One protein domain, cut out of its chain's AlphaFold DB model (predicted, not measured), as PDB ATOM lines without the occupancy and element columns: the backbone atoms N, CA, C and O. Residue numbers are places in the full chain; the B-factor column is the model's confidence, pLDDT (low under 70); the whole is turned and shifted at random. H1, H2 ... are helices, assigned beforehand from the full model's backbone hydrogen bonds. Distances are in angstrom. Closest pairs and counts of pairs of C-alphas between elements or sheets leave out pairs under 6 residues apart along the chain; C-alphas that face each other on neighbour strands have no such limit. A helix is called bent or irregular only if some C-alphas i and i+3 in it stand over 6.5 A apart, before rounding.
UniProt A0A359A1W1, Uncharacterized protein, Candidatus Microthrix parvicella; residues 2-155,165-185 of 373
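What this domain is: This is residues 2 to 155 and 165 to 185 of the 373 residues of an uncharacterized protein of Candidatus Microthrix parvicella (UniProt A0A359A1W1). The longest helix, H6, kinked near residue 127, packs on H5 in the middle of a helical bundle, with H2 on the side of H5 away from H6 and H8 packed on H5 with residues 176 to 183. H4 and then H1 lie beyond this core, running roughly along it, while short H3 folds back on the last part of H2 and short H7 stands crosswise at the other end. The printed part has 175 residues with eight named helices, H1 to H8 in chain order, and no named strand; its class is all helix, with 129 residues in the helices. It is compact, with a radius of gyration of the C-alphas of 16.5 A and spans of 54 by 39 by 27 A.

Where its parts are: H6 is residues 110 to 134 and spans 34.6 A from C-alpha 110 at (182.152, 210.822, 184.806) to C-alpha 134 at (149.650, 222.572, 185.100). It is irregular, with C-alphas 126 and 129 7.6 A apart, and has a kink of 53 degrees near residue 127. H5 is residues 86 to 105, 28.9 A long, and H2 is residues 20 to 39, 28.3 A long. H8, residues 165 to 183, is 26.2 A long and ends with C-alpha 183 at (176.809, 224.204, 177.164). H1, residues 2 to 17, is 22.3 A long and begins with C-alpha 2 at (174.086, 192.254, 186.553). The shorter helices are H3, residues 55 to 63, 12.4 A; H4, residues 66 to 75, 13.0 A; and H7, residues 145 to 154, 14.1 A.

How they stand to each other: H6 touches H5, the hub, which touches four helices. H5 and H6 form a helical hairpin, running opposite ways at a shallow tilt of 32 degrees, only just short of steep; their closest C-alphas, those of Ala 100 and Leu 117, are 4.9 A apart. H2 touches H5 with 47 pairs of C-alphas within 8 A, the closest being Tyr 30 and Gly 97 at 4.1 A, and runs the same way at a shallow tilt of 25 degrees. H2 and H6 are apart. H8 touches H5 with residues 176 to 183 alone, closest at the C-alphas of Thr 102 and Leu 180, 5.1 A, at a shallow tilt of 24 degrees. H8 also touches H2, at a steep tilt of 47 degrees, with the C-alphas of Val 37 and Leu 180 closest at 6.5 A. H7 only just touches H5, with 3 pairs of C-alphas within 8 A, closest at Val 87 and Val 145, 5.5 A, and is about perpendicular to it at 76 degrees. H2 and H3 form a helical hairpin, the C-alphas of Ala 38 and Gly 55 being closest at 4.5 A. H4 and H6 are near each other. H4 touches H1, closest at the C-alphas of Gly 10 and Phe 73, 5.2 A, and they run the same way at a shallow tilt of 20 degrees. Every O i to N i+4 pair is within hydrogen-bond range in H1, H3, H4, H5, H7 and H8; the counts are 15 of 16 in H2 and 19 of 21 in H6.

The domain as a whole: The two C-alphas farthest apart, those of Val 50 and Pro 141, are 54.2 A from each other. Val 50 lies in the long link from H2 to H3, residues 40 to 54, in which residues 43 to 44 pair with residues 53 to 54, antiparallel. Residues 156 to 164 are not printed, and C-alphas 155 and 165 are 10.2 A apart across the cut. The mean pLDDT of the printed part is 81.8; residue 51, residues 146 to 155 and residues 165 to 185 are under 70.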
ATOM      1  N   THR A   2     174.563 191.003 185.923       86.50
ATOM      2  CA  THR A   2     174.086 192.254 186.553       86.50
ATOM      3  C   THR A   2     172.986 192.979 185.769       86.50
ATOM      4  O   THR A   2     171.918 193.236 186.315       86.50
ATOM      5  N   TYR A   3     173.184 193.230 184.470       87.62
ATOM      6  CA  TYR A   3     172.173 193.886 183.625       87.62
ATOM      7  C   TYR A   3     170.842 193.139 183.566       87.62
ATOM      8  O   TYR A   3     169.786 193.764 183.590       87.62
ATOM      9  N   VAL A   4     170.877 191.805 183.528       89.75
ATOM     10  CA  VAL A   4     169.661 190.979 183.497       89.75
ATOM     11  C   VAL A   4     168.863 191.173 184.782       89.75
ATOM     12  O   VAL A   4     167.643 191.301 184.730       89.75
ATOM     13  N   ILE A   5     169.550 191.254 185.923       90.62
ATOM     14  CA  ILE A   5     168.915 191.495 187.219       90.62
ATOM     15  C   ILE A   5     168.323 192.905 187.258       90.62
ATOM     16  O   ILE A   5     167.139 193.045 187.540       90.62
ATOM     17  N   ILE A   6     169.106 193.939 186.930       89.75
ATOM     18  CA  ILE A   6     168.653 195.337 187.015       89.75
ATOM     19  C   ILE A   6     167.489 195.594 186.055       89.75
ATOM     20  O   ILE A   6     166.430 196.057 186.475       89.75
ATOM     21  N   VAL A   7     167.658 195.269 184.772       90.88
ATOM     22  CA  VAL A   7     166.643 195.535 183.745       90.88
ATOM     23  C   VAL A   7     165.437 194.619 183.936       90.88
ATOM     24  O   VAL A   7     164.303 195.086 183.887       90.88
ATOM     25  N   GLY A   8     165.653 193.331 184.216       90.56
ATOM     26  CA  GLY A   8     164.571 192.373 184.439       90.56
ATOM     27  C   GLY A   8     163.720 192.732 185.658       90.56
ATOM     28  O   GLY A   8     162.497 192.856 185.541       90.56
ATOM     29  N   ALA A   9     164.355 192.960 186.812       87.62
ATOM     30  CA  ALA A   9     163.651 193.346 188.033       87.62
ATOM     31  C   ALA A   9     163.010 194.734 187.898       87.62
ATOM     32  O   ALA A   9     161.850 194.908 188.268       87.62
ATOM     33  N   GLY A  10     163.721 195.700 187.310       88.81
ATOM     34  CA  GLY A  10     163.230 197.060 187.100       88.81
ATOM     35  C   GLY A  10     162.000 197.121 186.194       88.81
ATOM     36  O   GLY A  10     160.998 197.759 186.533       88.81
ATOM     37  N   VAL A  11     162.005 196.393 185.074       91.62
ATOM     38  CA  VAL A  11     160.848 196.307 184.167       91.62
ATOM     39  C   VAL A  11     159.668 195.607 184.844       91.62
ATOM     40  O   VAL A  11     158.534 196.081 184.736       91.62
ATOM     41  N   ALA A  12     159.901 194.507 185.564       91.31
ATOM     42  CA  ALA A  12     158.841 193.808 186.291       91.31
ATOM     43  C   ALA A  12     158.203 194.704 187.369       91.31
ATOM     44  O   ALA A  12     156.974 194.792 187.460       91.31
ATOM     45  N   LEU A  13     159.029 195.419 188.135       88.56
ATOM     46  CA  LEU A  13     158.601 196.331 189.190       88.56
ATOM     47  C   LEU A  13     157.773 197.490 188.621       88.56
ATOM     48  O   LEU A  13     156.626 197.695 189.011       88.56
ATOM     49  N   THR A  14     158.308 198.203 187.633       89.69
ATOM     50  CA  THR A  14     157.628 199.362 187.035       89.69
ATOM     51  C   THR A  14     156.349 198.986 186.288       89.69
ATOM     52  O   THR A  14     155.415 199.787 186.211       89.69
ATOM     53  N   ARG A  15     156.254 197.765 185.738       89.06
ATOM     54  CA  ARG A  15     154.997 197.234 185.181       89.06
ATOM     55  C   ARG A  15     153.958 196.993 186.268       89.06
ATOM     56  O   ARG A  15     152.812 197.398 186.093       89.06
ATOM     57  N   ARG A  16     154.353 196.387 187.389       89.38
ATOM     58  CA  ARG A  16     153.447 196.073 188.503       89.38
ATOM     59  C   ARG A  16     152.887 197.326 189.177       89.38
ATOM     60  O   ARG A  16     151.718 197.337 189.541       89.38
ATOM     61  N   ILE A  17     153.704 198.372 189.323       86.44
ATOM     62  CA  ILE A  17     153.309 199.629 189.984       86.44
ATOM     63  C   ILE A  17     152.680 200.629 188.986       86.44
ATOM     64  O   ILE A  17     152.115 201.646 189.378       86.44
ATOM     65  N   GLY A  18     152.747 200.362 187.676       84.06
ATOM     66  CA  GLY A  18     152.147 201.221 186.648       84.06
ATOM     67  C   GLY A  18     152.900 202.536 186.393       84.06
ATOM     68  O   GLY A  18     152.335 203.478 185.837       84.06
ATOM     69  N   THR A  19     154.183 202.617 186.752       88.62
ATOM     70  CA  THR A  19     155.034 203.814 186.581       88.62
ATOM     71  C   THR A  19     155.638 203.949 185.179       88.62
ATOM     72  O   THR A  19     156.402 204.875 184.914       88.62
ATOM     73  N   GLN A  20     155.223 203.103 184.229       88.44
ATOM     74  CA  GLN A  20     155.632 203.144 182.813       88.44
ATOM     75  C   GLN A  20     155.449 204.522 182.158       88.44
ATOM     76  O   GLN A  20     156.208 204.904 181.271       88.44
ATOM     77  N   ARG A  21     154.459 205.288 182.629       87.31
ATOM     78  CA  ARG A  21     154.186 206.670 182.212       87.31
ATOM     79  C   ARG A  21     155.332 207.654 182.478       87.31
ATOM     80  O   ARG A  21     155.371 208.678 181.819       87.31
ATOM     81  N   VAL A  22     156.232 207.355 183.417       91.94
ATOM     82  CA  VAL A  22     157.439 208.153 183.705       91.94
ATOM     83  C   VAL A  22     158.640 207.595 182.942       91.94
ATOM     84  O   VAL A  22     159.388 208.346 182.321       91.94
ATOM     85  N   VAL A  23     158.782 206.264 182.951       93.62
ATOM     86  CA  VAL A  23     159.937 205.541 182.398       93.62
ATOM     87  C   VAL A  23     160.129 205.829 180.911       93.62
ATOM     88  O   VAL A  23     161.209 206.248 180.507       93.62
ATOM     89  N   TRP A  24     159.091 205.635 180.088       93.44
ATOM     90  CA  TRP A  24     159.228 205.790 178.635       93.44
ATOM     91  C   TRP A  24     159.559 207.226 178.215       93.44
ATOM     92  O   TRP A  24     160.508 207.401 177.450       93.44
ATOM     93  N   PRO A  25     158.855 208.261 178.716       92.00
ATOM     94  CA  PRO A  25     159.190 209.643 178.388       92.00
ATOM     95  C   PRO A  25     160.596 210.047 178.830       92.00
ATOM     96  O   PRO A  25     161.269 210.745 178.074       92.00
ATOM     97  N   PHE A  26     161.063 209.574 179.993       94.62
ATOM     98  CA  PHE A  26     162.449 209.784 180.415       94.62
ATOM     99  C   PHE A  26     163.432 209.147 179.435       94.62
ATOM    100  O   PHE A  26     164.256 209.863 178.881       94.62
ATOM    101  N   VAL A  27     163.326 207.836 179.183       94.94
ATOM    102  CA  VAL A  27     164.295 207.101 178.348       94.94
ATOM    103  C   VAL A  27     164.384 207.707 176.957       94.94
ATOM    104  O   VAL A  27     165.485 207.952 176.473       94.94
ATOM    105  N   ILE A  28     163.233 207.980 176.334       93.62
ATOM    106  CA  ILE A  28     163.181 208.566 174.994       93.62
ATOM    107  C   ILE A  28     163.867 209.930 175.008       93.62
ATOM    108  O   ILE A  28     164.822 210.124 174.267       93.62
ATOM    109  N   THR A  29     163.435 210.842 175.884       91.44
ATOM    110  CA  THR A  29     163.949 212.221 175.906       91.44
ATOM    111  C   THR A  29     165.432 212.271 176.268       91.44
ATOM    112  O   THR A  29     166.192 213.005 175.642       91.44
ATOM    113  N   TYR A  30     165.858 211.478 177.251       94.88
ATOM    114  CA  TYR A  30     167.241 211.383 177.706       94.88
ATOM    115  C   TYR A  30     168.157 210.856 176.599       94.88
ATOM    116  O   TYR A  30     169.111 211.530 176.213       94.88
ATOM    117  N   ALA A  31     167.822 209.697 176.021       95.19
ATOM    118  CA  ALA A  31     168.635 209.074 174.986       95.19
ATOM    119  C   ALA A  31     168.711 209.941 173.721       95.19
ATOM    120  O   ALA A  31     169.796 210.103 173.168       95.19
ATOM    121  N   THR A  32     167.599 210.548 173.280       92.38
ATOM    122  CA  THR A  32     167.613 211.425 172.097       92.38
ATOM    123  C   THR A  32     168.382 212.717 172.344       92.38
ATOM    124  O   THR A  32     169.120 213.158 171.469       92.38
ATOM    125  N   SER A  33     168.250 213.323 173.529       89.25
ATOM    126  CA  SER A  33     168.959 214.570 173.848       89.25
ATOM    127  C   SER A  33     170.465 214.337 173.948       89.25
ATOM    128  O   SER A  33     171.241 215.098 173.377       89.25
ATOM    129  N   LEU A  34     170.891 213.242 174.586       91.19
ATOM    130  CA  LEU A  34     172.303 212.868 174.606       91.19
ATOM    131  C   LEU A  34     172.816 212.479 173.218       91.19
ATOM    132  O   LEU A  34     173.967 212.761 172.917       91.19
ATOM    133  N   ALA A  35     171.998 211.884 172.343       90.00
ATOM    134  CA  ALA A  35     172.432 211.585 170.976       90.00
ATOM    135  C   ALA A  35     172.800 212.868 170.211       90.00
ATOM    136  O   ALA A  35     173.785 212.890 169.479       90.00
ATOM    137  N   ILE A  36     172.054 213.957 170.432       87.88
ATOM    138  CA  ILE A  36     172.367 215.281 169.870       87.88
ATOM    139  C   ILE A  36     173.687 215.815 170.446       87.88
ATOM    140  O   ILE A  36     174.534 216.301 169.698       87.88
ATOM    141  N   VAL A  37     173.895 215.691 171.760       86.25
ATOM    142  CA  VAL A  37     175.141 216.117 172.428       86.25
ATOM    143  C   VAL A  37     176.345 215.327 171.905       86.25
ATOM    144  O   VAL A  37     177.362 215.921 171.547       86.25
ATOM    145  N   ALA A  38     176.200 214.011 171.766       85.81
ATOM    146  CA  ALA A  38     177.206 213.112 171.211       85.81
ATOM    147  C   ALA A  38     177.573 213.482 169.772       85.81
ATOM    148  O   ALA A  38     178.752 213.608 169.445       85.81
ATOM    149  N   ALA A  39     176.563 213.719 168.928       83.38
ATOM    150  CA  ALA A  39     176.753 214.149 167.545       83.38
ATOM    151  C   ALA A  39     177.467 215.510 167.445       83.38
ATOM    152  O   ALA A  39     178.107 215.790 166.437       83.38
ATOM    153  N   SER A  40     177.401 216.338 168.494       80.31
ATOM    154  CA  SER A  40     178.116 217.615 168.565       80.31
ATOM    155  C   SER A  40     179.587 217.500 169.000       80.31
ATOM    156  O   SER A  40     180.234 218.530 169.188       80.31
ATOM    157  N   GLY A  41     180.117 216.282 169.166       75.19
ATOM    158  CA  GLY A  41     181.525 216.040 169.503       75.19
ATOM    159  C   GLY A  41     181.845 216.136 170.995       75.19
ATOM    160  O   GLY A  41     182.973 216.453 171.359       75.19
ATOM    161  N   HIS A  42     180.858 215.908 171.864       81.56
ATOM    162  CA  HIS A  42     181.078 215.919 173.307       81.56
ATOM    163  C   HIS A  42     182.029 214.795 173.745       81.56
ATOM    164  O   HIS A  42     182.043 213.699 173.168       81.56
ATOM    165  N   SER A  43     182.807 215.084 174.784       83.06
ATOM    166  CA  SER A  43     183.768 214.165 175.372       83.06
ATOM    167  C   SER A  43     183.761 214.255 176.894       83.06
ATOM    168  O   SER A  43     183.533 215.325 177.454       83.06
ATOM    169  N   MET A  44     184.010 213.127 177.558       82.31
ATOM    170  CA  MET A  44     184.189 213.079 179.008       82.31
ATOM    171  C   MET A  44     185.399 212.225 179.364       82.31
ATOM    172  O   MET A  44     185.700 211.239 178.694       82.31
ATOM    173  N   THR A  45     186.056 212.547 180.465       81.12
ATOM    174  CA  THR A  45     187.105 211.717 181.048       81.12
ATOM    175  C   THR A  45     186.519 210.753 182.076       81.12
ATOM    176  O   THR A  45     185.576 211.072 182.811       81.12
ATOM    177  N   ALA A  46     187.073 209.543 182.115       78.81
ATOM    178  CA  ALA A  46     186.640 208.483 183.011       78.81
ATOM    179  C   ALA A  46     187.851 207.755 183.597       78.81
ATOM    180  O   ALA A  46     188.873 207.606 182.937       78.81
ATOM    181  N   ARG A  47     187.742 207.271 184.839       75.50
ATOM    182  CA  ARG A  47     188.880 206.650 185.553       75.50
ATOM    183  C   ARG A  47     189.280 205.281 185.010       75.50
ATOM    184  O   ARG A  47     190.356 204.791 185.331       75.50
ATOM    185  N   TRP A  48     188.387 204.656 184.257       77.25
ATOM    186  CA  TRP A  48     188.575 203.347 183.639       77.25
ATOM    187  C   TRP A  48     188.969 203.453 182.160       77.25
ATOM    188  O   TRP A  48     189.196 202.428 181.533       77.25
ATOM    189  N   SER A  49     189.042 204.668 181.602       72.69
ATOM    190  CA  SER A  49     189.384 204.911 180.198       72.69
ATOM    191  C   SER A  49     190.701 205.663 180.104       72.69
ATOM    192  O   SER A  49     190.901 206.658 180.800       72.69
ATOM    193  N   VAL A  50     191.571 205.220 179.204       73.19
ATOM    194  CA  VAL A  50     192.775 205.964 178.831       73.19
ATOM    195  C   VAL A  50     192.368 207.017 177.803       73.19
ATOM    196  O   VAL A  50     191.915 206.688 176.708       73.19
ATOM    197  N   GLY A  51     192.468 208.291 178.180       69.88
ATOM    198  CA  GLY A  51     191.989 209.409 177.365       69.88
ATOM    199  C   GLY A  51     190.464 209.628 177.410       69.88
ATOM    200  O   GLY A  51     189.723 208.887 178.071       69.88
ATOM    201  N   PRO A  52     189.975 210.696 176.754       75.44
ATOM    202  CA  PRO A  52     188.567 211.067 176.779       75.44
ATOM    203  C   PRO A  52     187.694 210.097 175.969       75.44
ATOM    204  O   PRO A  52     187.982 209.773 174.819       75.44
ATOM    205  N   VAL A  53     186.561 209.699 176.546       79.44
ATOM    206  CA  VAL A  53     185.500 208.959 175.859       79.44
ATOM    207  C   VAL A  53     184.663 209.955 175.065       79.44
ATOM    208  O   VAL A  53     184.099 210.887 175.642       79.44
ATOM    209  N   THR A  54     184.559 209.764 173.751       81.62
ATOM    210  CA  THR A  54     183.953 210.749 172.844       81.62
ATOM    211  C   THR A  54     182.772 210.191 172.047       81.62
ATOM    212  O   THR A  54     182.594 208.977 171.881       81.62
ATOM    213  N   GLY A  55     181.943 211.110 171.544       81.19
ATOM    214  CA  GLY A  55     180.978 210.850 170.477       81.19
ATOM    215  C   GLY A  55     179.998 209.711 170.772       81.19
ATOM    216  O   GLY A  55     179.319 209.688 171.797       81.19
ATOM    217  N   TRP A  56     179.886 208.760 169.840       87.56
ATOM    218  CA  TRP A  56     178.901 207.677 169.940       87.56
ATOM    219  C   TRP A  56     179.225 206.649 171.030       87.56
ATOM    220  O   TRP A  56     178.313 206.103 171.653       87.56
ATOM    221  N   SER A  57     180.514 206.415 171.299       83.56
ATOM    222  CA  SER A  57     180.946 205.555 172.407       83.56
ATOM    223  C   SER A  57     180.481 206.145 173.738       83.56
ATOM    224  O   SER A  57     179.816 205.469 174.525       83.56
ATOM    225  N   TRP A  58     180.707 207.451 173.926       87.31
ATOM    226  CA  TRP A  58     180.201 208.193 175.079       87.31
ATOM    227  C   TRP A  58     178.685 208.040 175.240       87.31
ATOM    228  O   TRP A  58     178.215 207.691 176.322       87.31
ATOM    229  N   TRP A  59     177.923 208.223 174.157       93.12
ATOM    230  CA  TRP A  59     176.467 208.082 174.189       93.12
ATOM    231  C   TRP A  59     176.030 206.703 174.685       93.12
ATOM    232  O   TRP A  59     175.200 206.606 175.589       93.12
ATOM    233  N   TRP A  60     176.604 205.640 174.117       91.69
ATOM    234  CA  TRP A  60     176.259 204.272 174.484       91.69
ATOM    235  C   TRP A  60     176.575 203.984 175.950       91.69
ATOM    236  O   TRP A  60     175.728 203.464 176.673       91.69
ATOM    237  N   ILE A  61     177.771 204.368 176.401       90.56
ATOM    238  CA  ILE A  61     178.235 204.151 177.776       90.56
ATOM    239  C   ILE A  61     177.339 204.870 178.784       90.56
ATOM    240  O   ILE A  61     176.957 204.287 179.796       90.56
ATOM    241  N   VAL A  62     176.977 206.122 178.503       91.94
ATOM    242  CA  VAL A  62     176.139 206.919 179.401       91.94
ATOM    243  C   VAL A  62     174.701 206.395 179.410       91.94
ATOM    244  O   VAL A  62     174.136 206.185 180.479       91.94
ATOM    245  N   VAL A  63     174.102 206.119 178.247       94.88
ATOM    246  CA  VAL A  63     172.703 205.661 178.158       94.88
ATOM    247  C   VAL A  63     172.516 204.250 178.711       94.88
ATOM    248  O   VAL A  63     171.503 203.975 179.356       94.88
ATOM    249  N   ALA A  64     173.475 203.357 178.473       93.06
ATOM    250  CA  ALA A  64     173.421 201.973 178.926       93.06
ATOM    251  C   ALA A  64     174.069 201.759 180.304       93.06
ATOM    252  O   ALA A  64     174.240 200.613 180.710       93.06
ATOM    253  N   SER A  65     174.423 202.822 181.034       92.31
ATOM    254  CA  SER A  65     175.063 202.708 182.348       92.31
ATOM    255  C   SER A  65     174.146 202.002 183.368       92.31
ATOM    256  O   SER A  65     172.950 202.316 183.464       92.31
ATOM    257  N   PRO A  66     174.683 201.076 184.190       90.81
ATOM    258  CA  PRO A  66     173.929 200.444 185.270       90.81
ATOM    259  C   PRO A  66     173.317 201.457 186.244       90.81
ATOM    260  O   PRO A  66     172.192 201.268 186.704       90.81
ATOM    261  N   GLU A  67     174.024 202.545 186.537       92.81
ATOM    262  CA  GLU A  67     173.572 203.618 187.418       92.81
ATOM    263  C   GLU A  67     172.382 204.376 186.834       92.81
ATOM    264  O   GLU A  67     171.456 204.696 187.577       92.81
ATOM    265  N   VAL A  68     172.348 204.597 185.516       94.75
ATOM    266  CA  VAL A  68     171.178 205.185 184.843       94.75
ATOM    267  C   VAL A  68     169.975 204.255 184.944       94.75
ATOM    268  O   VAL A  68     168.866 204.720 185.203       94.75
ATOM    269  N   PHE A  69     170.164 202.939 184.819       94.06
ATOM    270  CA  PHE A  69     169.067 201.989 185.019       94.06
ATOM    271  C   PHE A  69     168.589 201.934 186.471       94.06
ATOM    272  O   PHE A  69     167.383 201.878 186.713       94.06
ATOM    273  N   ILE A  70     169.496 202.003 187.447       92.81
ATOM    274  CA  ILE A  70     169.116 202.085 188.863       92.81
ATOM    275  C   ILE A  70     168.343 203.384 189.125       92.81
ATOM    276  O   ILE A  70     167.258 203.354 189.705       92.81
ATOM    277  N   PHE A  71     168.848 204.515 188.637       94.69
ATOM    278  CA  PHE A  71     168.177 205.810 188.705       94.69
ATOM    279  C   PHE A  71     166.773 205.755 188.082       94.69
ATOM    280  O   PHE A  71     165.799 206.197 188.697       94.69
ATOM    281  N   LEU A  72     166.652 205.143 186.901       94.88
ATOM    282  CA  LEU A  72     165.402 204.992 186.163       94.88
ATOM    283  C   LEU A  72     164.360 204.138 186.896       94.88
ATOM    284  O   LEU A  72     163.175 204.458 186.864       94.88
ATOM    285  N   PHE A  73     164.771 203.031 187.513       92.50
ATOM    286  CA  PHE A  73     163.831 202.079 188.110       92.50
ATOM    287  C   PHE A  73     163.567 202.303 189.600       92.50
ATOM    288  O   PHE A  73     162.561 201.803 190.108       92.50
ATOM    289  N   PHE A  74     164.441 203.029 190.303       89.25
ATOM    290  CA  PHE A  74     164.352 203.179 191.756       89.25
ATOM    291  C   PHE A  74     164.306 204.627 192.242       89.25
ATOM    292  O   PHE A  74     163.733 204.860 193.300       89.25
ATOM    293  N   MET A  75     164.851 205.597 191.502       93.94
ATOM    294  CA  MET A  75     164.867 206.997 191.950       93.94
ATOM    295  C   MET A  75     163.772 207.823 191.278       93.94
ATOM    296  O   MET A  75     162.902 208.360 191.955       93.94
ATOM    297  N   ILE A  76     163.752 207.889 189.944       92.62
ATOM    298  CA  ILE A  76     162.752 208.693 189.217       92.62
ATOM    299  C   ILE A  76     161.328 208.126 189.353       92.62
ATOM    300  O   ILE A  76     160.344 208.856 189.249       92.62
ATOM    301  N   THR A  77     161.193 206.819 189.585       90.94
ATOM    302  CA  THR A  77     159.897 206.150 189.777       90.94
ATOM    303  C   THR A  77     159.491 206.003 191.240       90.94
ATOM    304  O   THR A  77     158.536 205.273 191.518       90.94
ATOM    305  N   ASP A  78     160.182 206.667 192.168       88.88
ATOM    306  CA  ASP A  78     159.855 206.618 193.590       88.88
ATOM    307  C   ASP A  78     158.470 207.266 193.858       88.88
ATOM    308  O   ASP A  78     158.271 208.453 193.569       88.88
ATOM    309  N   PRO A  79     157.462 206.521 194.365       81.00
ATOM    310  CA  PRO A  79     156.081 207.008 194.469       81.00
ATOM    311  C   PRO A  79     155.883 208.318 195.258       81.00
ATOM    312  O   PRO A  79     155.041 209.127 194.851       81.00
ATOM    313  N   PRO A  80     156.610 208.569 196.366       84.12
ATOM    314  CA  PRO A  80     156.531 209.827 197.092       84.12
ATOM    315  C   PRO A  80     156.980 211.039 196.282       84.12
ATOM    316  O   PRO A  80     156.463 212.118 196.551       84.12
ATOM    317  N   THR A  81     157.887 210.899 195.309       86.38
ATOM    318  CA  THR A  81     158.499 212.027 194.578       86.38
ATOM    319  C   THR A  81     158.015 212.160 193.134       86.38
ATOM    320  O   THR A  81     157.985 213.271 192.604       86.38
ATOM    321  N   ALA A  82     157.545 211.077 192.513       87.94
ATOM    322  CA  ALA A  82     157.055 211.091 191.139       87.94
ATOM    323  C   ALA A  82     155.729 211.864 190.978       87.94
ATOM    324  O   ALA A  82     154.808 211.765 191.799       87.94
ATOM    325  N   ALA A  83     155.593 212.603 189.873       87.19
ATOM    326  CA  ALA A  83     154.352 213.304 189.546       87.19
ATOM    327  C   ALA A  83     153.177 212.333 189.316       87.19
ATOM    328  O   ALA A  83     153.324 211.253 188.729       87.19
ATOM    329  N   LYS A  84     151.986 212.725 189.781       87.56
ATOM    330  CA  LYS A  84     150.753 211.929 189.651       87.56
ATOM    331  C   LYS A  84     150.098 212.095 188.269       87.56
ATOM    332  O   LYS A  84     150.403 213.019 187.523       87.56
ATOM    333  N   GLY A  85     149.163 211.200 187.937       86.38
ATOM    334  CA  GLY A  85     148.440 211.224 186.653       86.38
ATOM    335  C   GLY A  85     149.275 210.694 185.482       86.38
ATOM    336  O   GLY A  85     150.489 210.527 185.595       86.38
ATOM    337  N   LYS A  86     148.631 210.333 184.367       87.44
ATOM    338  CA  LYS A  86     149.318 209.814 183.167       87.44
ATOM    339  C   LYS A  86     150.122 210.908 182.472       87.44
ATOM    340  O   LYS A  86     151.293 210.692 182.166       87.44
ATOM    341  N   VAL A  87     149.512 212.072 182.265       84.00
ATOM    342  CA  VAL A  87     150.144 213.235 181.627       84.00
ATOM    343  C   VAL A  87     151.192 213.853 182.548       84.00
ATOM    344  O   VAL A  87     152.308 214.098 182.098       84.00
ATOM    345  N   GLY A  88     150.880 214.031 183.838       85.31
ATOM    346  CA  GLY A  88     151.828 214.542 184.836       85.31
ATOM    347  C   GLY A  88     153.094 213.695 184.934       85.31
ATOM    348  O   GLY A  88     154.200 214.227 184.835       85.31
ATOM    349  N   GLY A  89     152.943 212.369 185.010       90.38
ATOM    350  CA  GLY A  89     154.079 211.444 184.990       90.38
ATOM    351  C   GLY A  89     154.918 211.537 183.710       90.38
ATOM    352  O   GLY A  89     156.147 211.502 183.783       90.38
ATOM    353  N   ALA A  90     154.280 211.710 182.549       89.56
ATOM    354  CA  ALA A  90     154.994 211.829 181.281       89.56
ATOM    355  C   ALA A  90     155.783 213.138 181.156       89.56
ATOM    356  O   ALA A  90     156.947 213.113 180.759       89.56
ATOM    357  N   VAL A  91     155.172 214.264 181.537       86.88
ATOM    358  CA  VAL A  91     155.834 215.578 181.565       86.88
ATOM    359  C   VAL A  91     157.005 215.564 182.542       86.88
ATOM    360  O   VAL A  91     158.088 216.024 182.197       86.88
ATOM    361  N   TYR A  92     156.809 214.985 183.728       91.50
ATOM    362  CA  TYR A  92     157.861 214.823 184.725       91.50
ATOM    363  C   TYR A  92     159.047 214.017 184.180       91.50
ATOM    364  O   TYR A  92     160.168 214.518 184.185       91.50
ATOM    365  N   GLY A  93     158.811 212.817 183.636       92.56
ATOM    366  CA  GLY A  93     159.881 211.977 183.085       92.56
ATOM    367  C   GLY A  93     160.652 212.656 181.949       92.56
ATOM    368  O   GLY A  93     161.883 212.655 181.948       92.56
ATOM    369  N   ALA A  94     159.938 213.299 181.019       91.94
ATOM    370  CA  ALA A  94     160.555 214.047 179.926       91.94
ATOM    371  C   ALA A  94     161.384 215.241 180.430       91.94
ATOM    372  O   ALA A  94     162.498 215.454 179.955       91.94
ATOM    373  N   ALA A  95     160.883 215.990 181.419       89.19
ATOM    374  CA  ALA A  95     161.597 217.121 182.006       89.19
ATOM    375  C   ALA A  95     162.903 216.690 182.689       89.19
ATOM    376  O   ALA A  95     163.927 217.340 182.483       89.19
ATOM    377  N   VAL A  96     162.895 215.580 183.443       94.56
ATOM    378  CA  VAL A  96     164.126 215.026 184.035       94.56
ATOM    379  C   VAL A  96     165.115 214.634 182.941       94.56
ATOM    380  O   VAL A  96     166.276 215.021 183.019       94.56
ATOM    381  N   GLY A  97     164.669 213.909 181.909       94.06
ATOM    382  CA  GLY A  97     165.544 213.457 180.823       94.06
ATOM    383  C   GLY A  97     166.189 214.614 180.058       94.06
ATOM    384  O   GLY A  97     167.390 214.586 179.795       94.06
ATOM    385  N   LEU A  98     165.408 215.656 179.754       91.56
ATOM    386  CA  LEU A  98     165.894 216.846 179.059       91.56
ATOM    387  C   LEU A  98     166.880 217.643 179.918       91.56
ATOM    388  O   LEU A  98     167.968 217.972 179.459       91.56
ATOM    389  N   LEU A  99     166.517 217.934 181.171       90.81
ATOM    390  CA  LEU A  99     167.370 218.706 182.069       90.81
ATOM    391  C   LEU A  99     168.668 217.959 182.393       90.81
ATOM    392  O   LEU A  99     169.727 218.579 182.419       90.81
ATOM    393  N   ALA A 100     168.598 216.640 182.592       94.25
ATOM    394  CA  ALA A 100     169.775 215.805 182.797       94.25
ATOM    395  C   ALA A 100     170.727 215.909 181.607       94.25
ATOM    396  O   ALA A 100     171.899 216.206 181.812       94.25
ATOM    397  N   ALA A 101     170.229 215.756 180.377       91.88
ATOM    398  CA  ALA A 101     171.058 215.898 179.185       91.88
ATOM    399  C   ALA A 101     171.694 217.295 179.077       91.88
ATOM    400  O   ALA A 101     172.878 217.401 178.766       91.88
ATOM    401  N   THR A 102     170.945 218.357 179.393       88.69
ATOM    402  CA  THR A 102     171.458 219.738 179.359       88.69
ATOM    403  C   THR A 102     172.567 219.961 180.376       88.69
ATOM    404  O   THR A 102     173.595 220.545 180.044       88.69
ATOM    405  N   LEU A 103     172.388 219.480 181.608       89.81
ATOM    406  CA  LEU A 103     173.410 219.610 182.642       89.81
ATOM    407  C   LEU A 103     174.631 218.741 182.334       89.81
ATOM    408  O   LEU A 103     175.751 219.209 182.517       89.81
ATOM    409  N   MET A 104     174.421 217.517 181.838       90.88
ATOM    410  CA  MET A 104     175.483 216.585 181.443       90.88
ATOM    411  C   MET A 104     176.335 217.127 180.296       90.88
ATOM    412  O   MET A 104     177.543 216.937 180.318       90.88
ATOM    413  N   ALA A 105     175.747 217.859 179.345       87.06
ATOM    414  CA  ALA A 105     176.490 218.444 178.228       87.06
ATOM    415  C   ALA A 105     177.632 219.376 178.675       87.06
ATOM    416  O   ALA A 105     178.624 219.496 177.964       87.06
ATOM    417  N   ALA A 106     177.519 220.009 179.847       86.12
ATOM    418  CA  ALA A 106     178.560 220.873 180.406       86.12
ATOM    419  C   ALA A 106     179.642 220.121 181.208       86.12
ATOM    420  O   ALA A 106     180.593 220.747 181.673       86.12
ATOM    421  N   GLN A 107     179.503 218.808 181.416       87.69
ATOM    422  CA  GLN A 107     180.376 218.053 182.315       87.69
ATOM    423  C   GLN A 107     181.481 217.335 181.548       87.69
ATOM    424  O   GLN A 107     181.208 216.574 180.631       87.69
ATOM    425  N   GLY A 108     182.729 217.543 181.969       81.62
ATOM    426  CA  GLY A 108     183.900 216.882 181.381       81.62
ATOM    427  C   GLY A 108     184.334 215.600 182.085       81.62
ATOM    428  O   GLY A 108     185.286 214.967 181.645       81.62
ATOM    429  N   THR A 109     183.685 215.210 183.189       84.88
ATOM    430  CA  THR A 109     184.076 214.035 183.988       84.88
ATOM    431  C   THR A 109     182.891 213.117 184.269       84.88
ATOM    432  O   THR A 109     181.745 213.567 184.396       84.88
ATOM    433  N   GLU A 110     183.163 211.820 184.427       87.25
ATOM    434  CA  GLU A 110     182.152 210.822 184.806       87.25
ATOM    435  C   GLU A 110     181.441 211.191 186.121       87.25
ATOM    436  O   GLU A 110     180.215 211.115 186.224       87.25
ATOM    437  N   PHE A 111     182.200 211.634 187.128       88.38
ATOM    438  CA  PHE A 111     181.635 212.012 188.422       88.38
ATOM    439  C   PHE A 111     180.668 213.192 188.287       88.38
ATOM    440  O   PHE A 111     179.531 213.113 188.753       88.38
ATOM    441  N   ALA A 112     181.079 214.260 187.600       87.06
ATOM    442  CA  ALA A 112     180.233 215.431 187.407       87.06
ATOM    443  C   ALA A 112     178.994 215.108 186.554       87.06
ATOM    444  O   ALA A 112     177.907 215.602 186.841       87.06
ATOM    445  N   THR A 113     179.117 214.199 185.582       90.50
ATOM    446  CA  THR A 113     177.992 213.655 184.804       90.50
ATOM    447  C   THR A 113     176.967 212.961 185.711       90.50
ATOM    448  O   THR A 113     175.769 213.239 185.624       90.50
ATOM    449  N   LYS A 114     177.413 212.118 186.653       92.69
ATOM    450  CA  LYS A 114     176.529 211.468 187.642       92.69
ATOM    451  C   LYS A 114     175.867 212.487 188.575       92.69
ATOM    452  O   LYS A 114     174.667 212.397 188.838       92.69
ATOM    453  N   VAL A 115     176.617 213.489 189.032       93.88
ATOM    454  CA  VAL A 115     176.079 214.586 189.854       93.88
ATOM    455  C   VAL A 115     175.044 215.401 189.077       93.88
ATOM    456  O   VAL A 115     173.992 215.715 189.625       93.88
ATOM    457  N   ALA A 116     175.276 215.684 187.794       93.19
ATOM    458  CA  ALA A 116     174.333 216.386 186.929       93.19
ATOM    459  C   ALA A 116     173.010 215.620 186.764       93.19
ATOM    460  O   ALA A 116     171.941 216.232 186.828       93.19
ATOM    461  N   LEU A 117     173.057 214.287 186.633       95.12
ATOM    462  CA  LEU A 117     171.856 213.442 186.588       95.12
ATOM    463  C   LEU A 117     171.017 213.567 187.870       95.12
ATOM    464  O   LEU A 117     169.803 213.775 187.809       95.12
ATOM    465  N   LEU A 118     171.664 213.487 189.037       95.62
ATOM    466  CA  LEU A 118     170.996 213.634 190.337       95.62
ATOM    467  C   LEU A 118     170.512 215.070 190.588       95.62
ATOM    468  O   LEU A 118     169.429 215.279 191.144       95.62
ATOM    469  N   GLY A 119     171.281 216.065 190.145       94.44
ATOM    470  CA  GLY A 119     170.916 217.477 190.201       94.44
ATOM    471  C   GLY A 119     169.664 217.773 189.378       94.44
ATOM    472  O   GLY A 119     168.759 218.455 189.860       94.44
ATOM    473  N   ALA A 120     169.554 217.188 188.181       93.44
ATOM    474  CA  ALA A 120     168.365 217.312 187.344       93.44
ATOM    475  C   ALA A 120     167.116 216.744 188.030       93.44
ATOM    476  O   ALA A 120     166.081 217.412 188.070       93.44
ATOM    477  N   LEU A 121     167.212 215.546 188.623       94.62
ATOM    478  CA  LEU A 121     166.107 214.967 189.391       94.62
ATOM    479  C   LEU A 121     165.697 215.877 190.550       94.62
ATOM    480  O   LEU A 121     164.516 216.165 190.713       94.62
ATOM    481  N   THR A 122     166.674 216.359 191.319       94.88
ATOM    482  CA  THR A 122     166.445 217.260 192.457       94.88
ATOM    483  C   THR A 122     165.692 218.518 192.027       94.88
ATOM    484  O   THR A 122     164.688 218.879 192.644       94.88
ATOM    485  N   LEU A 123     166.124 219.153 190.933       91.50
ATOM    486  CA  LEU A 123     165.486 220.361 190.423       91.50
ATOM    487  C   LEU A 123     164.047 220.083 189.969       91.50
ATOM    488  O   LEU A 123     163.125 220.799 190.347       91.50
ATOM    489  N   VAL A 124     163.812 219.023 189.194       91.69
ATOM    490  CA  VAL A 124     162.457 218.706 188.714       91.69
ATOM    491  C   VAL A 124     161.538 218.300 189.868       91.69
ATOM    492  O   VAL A 124     160.372 218.695 189.882       91.69
ATOM    493  N   CYS A 125     162.047 217.584 190.874       92.06
ATOM    494  CA  CYS A 125     161.307 217.282 192.099       92.06
ATOM    495  C   CYS A 125     160.902 218.556 192.857       92.06
ATOM    496  O   CYS A 125     159.769 218.633 193.332       92.06
ATOM    497  N   LEU A 126     161.764 219.579 192.903       92.31
ATOM    498  CA  LEU A 126     161.426 220.891 193.469       92.31
ATOM    499  C   LEU A 126     160.276 221.572 192.700       92.31
ATOM    500  O   LEU A 126     159.400 222.183 193.310       92.31
ATOM    501  N   PHE A 127     160.234 221.424 191.372       88.62
ATOM    502  CA  PHE A 127     159.185 221.985 190.509       88.62
ATOM    503  C   PHE A 127     157.948 221.090 190.329       88.62
ATOM    504  O   PHE A 127     156.969 221.510 189.707       88.62
ATOM    505  N   ARG A 128     157.924 219.888 190.911       90.31
ATOM    506  CA  ARG A 128     156.777 218.970 190.858       90.31
ATOM    507  C   ARG A 128     155.418 219.618 191.170       90.31
ATOM    508  O   ARG A 128     154.502 219.383 190.382       90.31
ATOM    509  N   PRO A 129     155.220 220.411 192.249       88.12
ATOM    510  CA  PRO A 129     153.902 220.982 192.538       88.12
ATOM    511  C   PRO A 129     153.400 221.899 191.415       88.12
ATOM    512  O   PRO A 129     152.197 221.982 191.173       88.12
ATOM    513  N   LEU A 130     154.311 222.553 190.688       85.25
ATOM    514  CA  LEU A 130     153.961 223.341 189.511       85.25
ATOM    515  C   LEU A 130     153.534 222.439 188.346       85.25
ATOM    516  O   LEU A 130     152.528 222.729 187.706       85.25
ATOM    517  N   ILE A 131     154.243 221.330 188.107       84.69
ATOM    518  CA  ILE A 131     153.868 220.342 187.082       84.69
ATOM    519  C   ILE A 131     152.466 219.799 187.368       84.69
ATOM    520  O   ILE A 131     151.608 219.851 186.492       84.69
ATOM    521  N   GLU A 132     152.197 219.361 188.600       87.06
ATOM    522  CA  GLU A 132     150.894 218.797 188.981       87.06
ATOM    523  C   GLU A 132     149.754 219.817 188.877       87.06
ATOM    524  O   GLU A 132     148.628 219.442 188.562       87.06
ATOM    525  N   ARG A 133     150.039 221.110 189.077       85.50
ATOM    526  CA  ARG A 133     149.058 222.187 188.889       85.50
ATOM    527  C   ARG A 133     148.775 222.491 187.414       85.50
ATOM    528  O   ARG A 133     147.686 222.957 187.091       85.50
ATOM    529  N   LEU A 134     149.756 222.287 186.535       82.44
ATOM    530  CA  LEU A 134     149.650 222.572 185.100       82.44
ATOM    531  C   LEU A 134     149.114 221.384 184.291       82.44
ATOM    532  O   LEU A 134     148.658 221.569 183.161       82.44
ATOM    533  N   THR A 135     149.173 220.171 184.840       84.69
ATOM    534  CA  THR A 135     148.670 218.958 184.188       84.69
ATOM    535  C   THR A 135     147.272 218.569 184.672       84.69
ATOM    536  O   THR A 135     146.895 218.931 185.786       84.69
ATOM    537  N   PRO A 136     146.498 217.815 183.865       85.19
ATOM    538  CA  PRO A 136     145.205 217.286 184.284       85.19
ATOM    539  C   PRO A 136     145.270 216.541 185.618       85.19
ATOM    540  O   PRO A 136     146.256 215.858 185.916       85.19
ATOM    541  N   SER A 137     144.195 216.639 186.402       85.31
ATOM    542  CA  SER A 137     144.064 215.860 187.626       85.31
ATOM    543  C   SER A 137     144.034 214.357 187.300       85.31
ATOM    544  O   SER A 137     143.486 213.947 186.272       85.31
ATOM    545  N   PRO A 138     144.620 213.502 188.157       83.19
ATOM    546  CA  PRO A 138     144.633 212.064 187.913       83.19
ATOM    547  C   PRO A 138     143.210 211.505 187.774       83.19
ATOM    548  O   PRO A 138     142.395 211.663 188.681       83.19
ATOM    549  N   GLY A 139     142.930 210.818 186.663       79.88
ATOM    550  CA  GLY A 139     141.618 210.208 186.395       79.88
ATOM    551  C   GLY A 139     140.614 211.107 185.665       79.88
ATOM    552  O   GLY A 139     139.526 210.639 185.337       79.88
ATOM    553  N   ASP A 140     140.975 212.356 185.364       84.12
ATOM    554  CA  ASP A 140     140.190 213.214 184.477       84.12
ATOM    555  C   ASP A 140     140.165 212.643 183.038       84.12
ATOM    556  O   ASP A 140     141.172 212.087 182.586       84.12
ATOM    557  N   PRO A 141     139.069 212.790 182.265       79.31
ATOM    558  CA  PRO A 141     139.015 212.357 180.862       79.31
ATOM    559  C   PRO A 141     140.114 212.963 179.971       79.31
ATOM    560  O   PRO A 141     140.447 212.411 178.922       79.31
ATOM    561  N   SER A 142     140.675 214.109 180.365       76.62
ATOM    562  CA  SER A 142     141.786 214.768 179.681       76.62
ATOM    563  C   SER A 142     143.174 214.236 180.065       76.62
ATOM    564  O   SER A 142     144.135 214.559 179.358       76.62
ATOM    565  N   ASP A 143     143.289 213.373 181.089       78.69
ATOM    566  CA  ASP A 143     144.514 212.674 181.519       78.69
ATOM    567  C   ASP A 143     144.861 211.500 180.580       78.69
ATOM    568  O   ASP A 143     145.080 210.359 180.990       78.69
ATOM    569  N   ASP A 144     144.889 211.777 179.276       79.94
ATOM    570  CA  ASP A 144     145.307 210.837 178.242       79.94
ATOM    571  C   ASP A 144     146.427 211.435 177.383       79.94
ATOM    572  O   ASP A 144     146.249 212.407 176.640       79.94
ATOM    573  N   VAL A 145     147.598 210.800 177.469       70.31
ATOM    574  CA  VAL A 145     148.809 211.159 176.724       70.31
ATOM    575  C   VAL A 145     148.574 211.045 175.214       70.31
ATOM    576  O   VAL A 145     149.047 211.891 174.456       70.31
ATOM    577  N   ARG A 146     147.794 210.050 174.765       69.19
ATOM    578  CA  ARG A 146     147.504 209.835 173.337       69.19
ATOM    579  C   ARG A 146     146.573 210.908 172.788       69.19
ATOM    580  O   ARG A 146     146.864 211.473 171.738       69.19
ATOM    581  N   ALA A 147     145.511 211.253 173.517       63.88
ATOM    582  CA  ALA A 147     144.641 212.371 173.157       63.88
ATOM    583  C   ALA A 147     145.388 213.719 173.173       63.88
ATOM    584  O   ALA A 147     145.145 214.577 172.326       63.88
ATOM    585  N   GLY A 148     146.324 213.920 174.108       58.72
ATOM    586  CA  GLY A 148     147.215 215.085 174.139       58.72
ATOM    587  C   GLY A 148     148.093 215.201 172.888       58.72
ATOM    588  O   GLY A 148     148.102 216.251 172.244       58.72
ATOM    589  N   LEU A 149     148.762 214.109 172.509       60.22
ATOM    590  CA  LEU A 149     149.625 214.057 171.327       60.22
ATOM    591  C   LEU A 149     148.822 214.171 170.020       60.22
ATOM    592  O   LEU A 149     149.228 214.896 169.117       60.22
ATOM    593  N   GLY A 150     147.642 213.547 169.946       55.88
ATOM    594  CA  GLY A 150     146.712 213.678 168.820       55.88
ATOM    595  C   GLY A 150     146.175 215.101 168.651       55.88
ATOM    596  O   GLY A 150     146.065 215.587 167.530       55.88
ATOM    597  N   ARG A 151     145.924 215.826 169.752       58.03
ATOM    598  CA  ARG A 151     145.589 217.262 169.721       58.03
ATOM    599  C   ARG A 151     146.766 218.132 169.285       58.03
ATOM    600  O   ARG A 151     146.534 219.166 168.668       58.03
ATOM    601  N   LEU A 152     148.002 217.739 169.599       51.97
ATOM    602  CA  LEU A 152     149.206 218.430 169.133       51.97
ATOM    603  C   LEU A 152     149.419 218.200 167.628       51.97
ATOM    604  O   LEU A 152     149.628 219.162 166.901       51.97
ATOM    605  N   ALA A 153     149.254 216.961 167.155       53.16
ATOM    606  CA  ALA A 153     149.351 216.593 165.743       53.16
ATOM    607  C   ALA A 153     148.238 217.229 164.886       53.16
ATOM    608  O   ALA A 153     148.516 217.781 163.826       53.16
ATOM    609  N   HIS A 154     146.989 217.255 165.371       47.41
ATOM    610  CA  HIS A 154     145.878 217.933 164.685       47.41
ATOM    611  C   HIS A 154     145.929 219.468 164.763       47.41
ATOM    612  O   HIS A 154     145.241 220.136 163.994       47.41
ATOM    613  N   ARG A 155     146.742 220.053 165.653       46.41
ATOM    614  CA  ARG A 155     146.984 221.508 165.706       46.41
ATOM    615  C   ARG A 155     148.038 221.999 164.709       46.41
ATOM    616  O   ARG A 155     148.238 223.205 164.625       46.41
ATOM    617  N   ALA A 165     150.301 227.501 173.352       40.06
ATOM    618  CA  ALA A 165     150.857 226.258 173.908       40.06
ATOM    619  C   ALA A 165     151.769 225.466 172.939       40.06
ATOM    620  O   ALA A 165     152.781 224.918 173.363       40.06
ATOM    621  N   ALA A 166     151.451 225.414 171.637       37.25
ATOM    622  CA  ALA A 166     152.228 224.632 170.660       37.25
ATOM    623  C   ALA A 166     153.508 225.358 170.196       37.25
ATOM    624  O   ALA A 166     154.560 224.732 170.067       37.25
ATOM    625  N   ALA A 167     153.452 226.687 170.051       37.34
ATOM    626  CA  ALA A 167     154.630 227.510 169.775       37.34
ATOM    627  C   ALA A 167     155.647 227.465 170.934       37.34
ATOM    628  O   ALA A 167     156.844 227.388 170.682       37.34
ATOM    629  N   MET A 168     155.186 227.391 172.192       41.41
ATOM    630  CA  MET A 168     156.080 227.204 173.342       41.41
ATOM    631  C   MET A 168     156.765 225.833 173.361       41.41
ATOM    632  O   MET A 168     157.911 225.757 173.782       41.41
ATOM    633  N   SER A 169     156.129 224.761 172.869       46.88
ATOM    634  CA  SER A 169     156.770 223.436 172.820       46.88
ATOM    635  C   SER A 169     157.889 223.339 171.775       46.88
ATOM    636  O   SER A 169     158.944 222.787 172.069       46.88
ATOM    637  N   GLY A 170     157.715 223.939 170.590       41.38
ATOM    638  CA  GLY A 170     158.761 223.981 169.561       41.38
ATOM    639  C   GLY A 170     159.922 224.907 169.932       41.38
ATOM    640  O   GLY A 170     161.079 224.538 169.766       41.38
ATOM    641  N   VAL A 171     159.622 226.076 170.512       45.06
ATOM    642  CA  VAL A 171     160.635 227.027 170.996       45.06
ATOM    643  C   VAL A 171     161.383 226.476 172.212       45.06
ATOM    644  O   VAL A 171     162.590 226.652 172.283       45.06
ATOM    645  N   ALA A 172     160.733 225.748 173.126       53.22
ATOM    646  CA  ALA A 172     161.410 225.099 174.252       53.22
ATOM    647  C   ALA A 172     162.332 223.953 173.808       53.22
ATOM    648  O   ALA A 172     163.422 223.819 174.352       53.22
ATOM    649  N   VAL A 173     161.940 223.161 172.803       54.91
ATOM    650  CA  VAL A 173     162.804 222.116 172.222       54.91
ATOM    651  C   VAL A 173     163.978 222.733 171.457       54.91
ATOM    652  O   VAL A 173     165.100 222.265 171.605       54.91
ATOM    653  N   LEU A 174     163.758 223.814 170.698       51.22
ATOM    654  CA  LEU A 174     164.824 224.544 169.999       51.22
ATOM    655  C   LEU A 174     165.761 225.292 170.960       51.22
ATOM    656  O   LEU A 174     166.966 225.297 170.737       51.22
ATOM    657  N   LEU A 175     165.245 225.877 172.044       58.06
ATOM    658  CA  LEU A 175     166.050 226.501 173.103       58.06
ATOM    659  C   LEU A 175     166.814 225.461 173.918       58.06
ATOM    660  O   LEU A 175     167.964 225.705 174.262       58.06
ATOM    661  N   ALA A 176     166.217 224.301 174.193       57.72
ATOM    662  CA  ALA A 176     166.915 223.193 174.832       57.72
ATOM    663  C   ALA A 176     168.007 222.639 173.912       57.72
ATOM    664  O   ALA A 176     169.125 222.459 174.371       57.72
ATOM    665  N   ALA A 177     167.735 222.462 172.615       56.94
ATOM    666  CA  ALA A 177     168.744 222.084 171.625       56.94
ATOM    667  C   ALA A 177     169.870 223.130 171.523       56.94
ATOM    668  O   ALA A 177     171.040 222.761 171.535       56.94
ATOM    669  N   ALA A 178     169.544 224.427 171.513       56.44
ATOM    670  CA  ALA A 178     170.525 225.511 171.511       56.44
ATOM    671  C   ALA A 178     171.362 225.547 172.808       56.44
ATOM    672  O   ALA A 178     172.587 225.658 172.743       56.44
ATOM    673  N   MET A 179     170.735 225.378 173.980       59.88
ATOM    674  CA  MET A 179     171.427 225.263 175.271       59.88
ATOM    675  C   MET A 179     172.311 224.015 175.341       59.88
ATOM    676  O   MET A 179     173.445 224.118 175.796       59.88
ATOM    677  N   LEU A 180     171.844 222.870 174.838       58.59
ATOM    678  CA  LEU A 180     172.619 221.630 174.734       58.59
ATOM    679  C   LEU A 180     173.871 221.838 173.867       58.59
ATOM    680  O   LEU A 180     174.959 221.404 174.237       58.59
ATOM    681  N   THR A 181     173.747 222.555 172.744       56.62
ATOM    682  CA  THR A 181     174.887 222.838 171.857       56.62
ATOM    683  C   THR A 181     175.856 223.894 172.387       56.62
ATOM    684  O   THR A 181     177.042 223.818 172.061       56.62
ATOM    685  N   GLY A 182     175.378 224.864 173.175       58.72
ATOM    686  CA  GLY A 182     176.204 225.919 173.771       58.72
ATOM    687  C   GLY A 182     176.926 225.464 175.041       58.72
ATOM    688  O   GLY A 182     178.114 225.726 175.196       58.72
ATOM    689  N   ALA A 183     176.244 224.717 175.915       58.25
ATOM    690  CA  ALA A 183     176.809 224.204 177.164       58.25
ATOM    691  C   ALA A 183     177.957 223.203 176.935       58.25
ATOM    692  O   ALA A 183     178.894 223.153 177.728       58.25
ATOM    693  N   GLY A 184     177.921 222.453 175.827       57.06
ATOM    694  CA  GLY A 184     178.964 221.491 175.463       57.06
ATOM    695  C   GLY A 184     180.181 222.065 174.740       57.06
ATOM    696  O   GLY A 184     181.106 221.306 174.465       57.06
ATOM    697  N   MET A 185     180.224 223.369 174.430       60.91
ATOM    698  CA  MET A 185     181.335 223.964 173.667       60.91
ATOM    699  C   MET A 185     182.699 223.783 174.344       60.91
ATOM    700  O   MET A 185     183.677 223.539 173.648       60.91
TER     701      MET A 185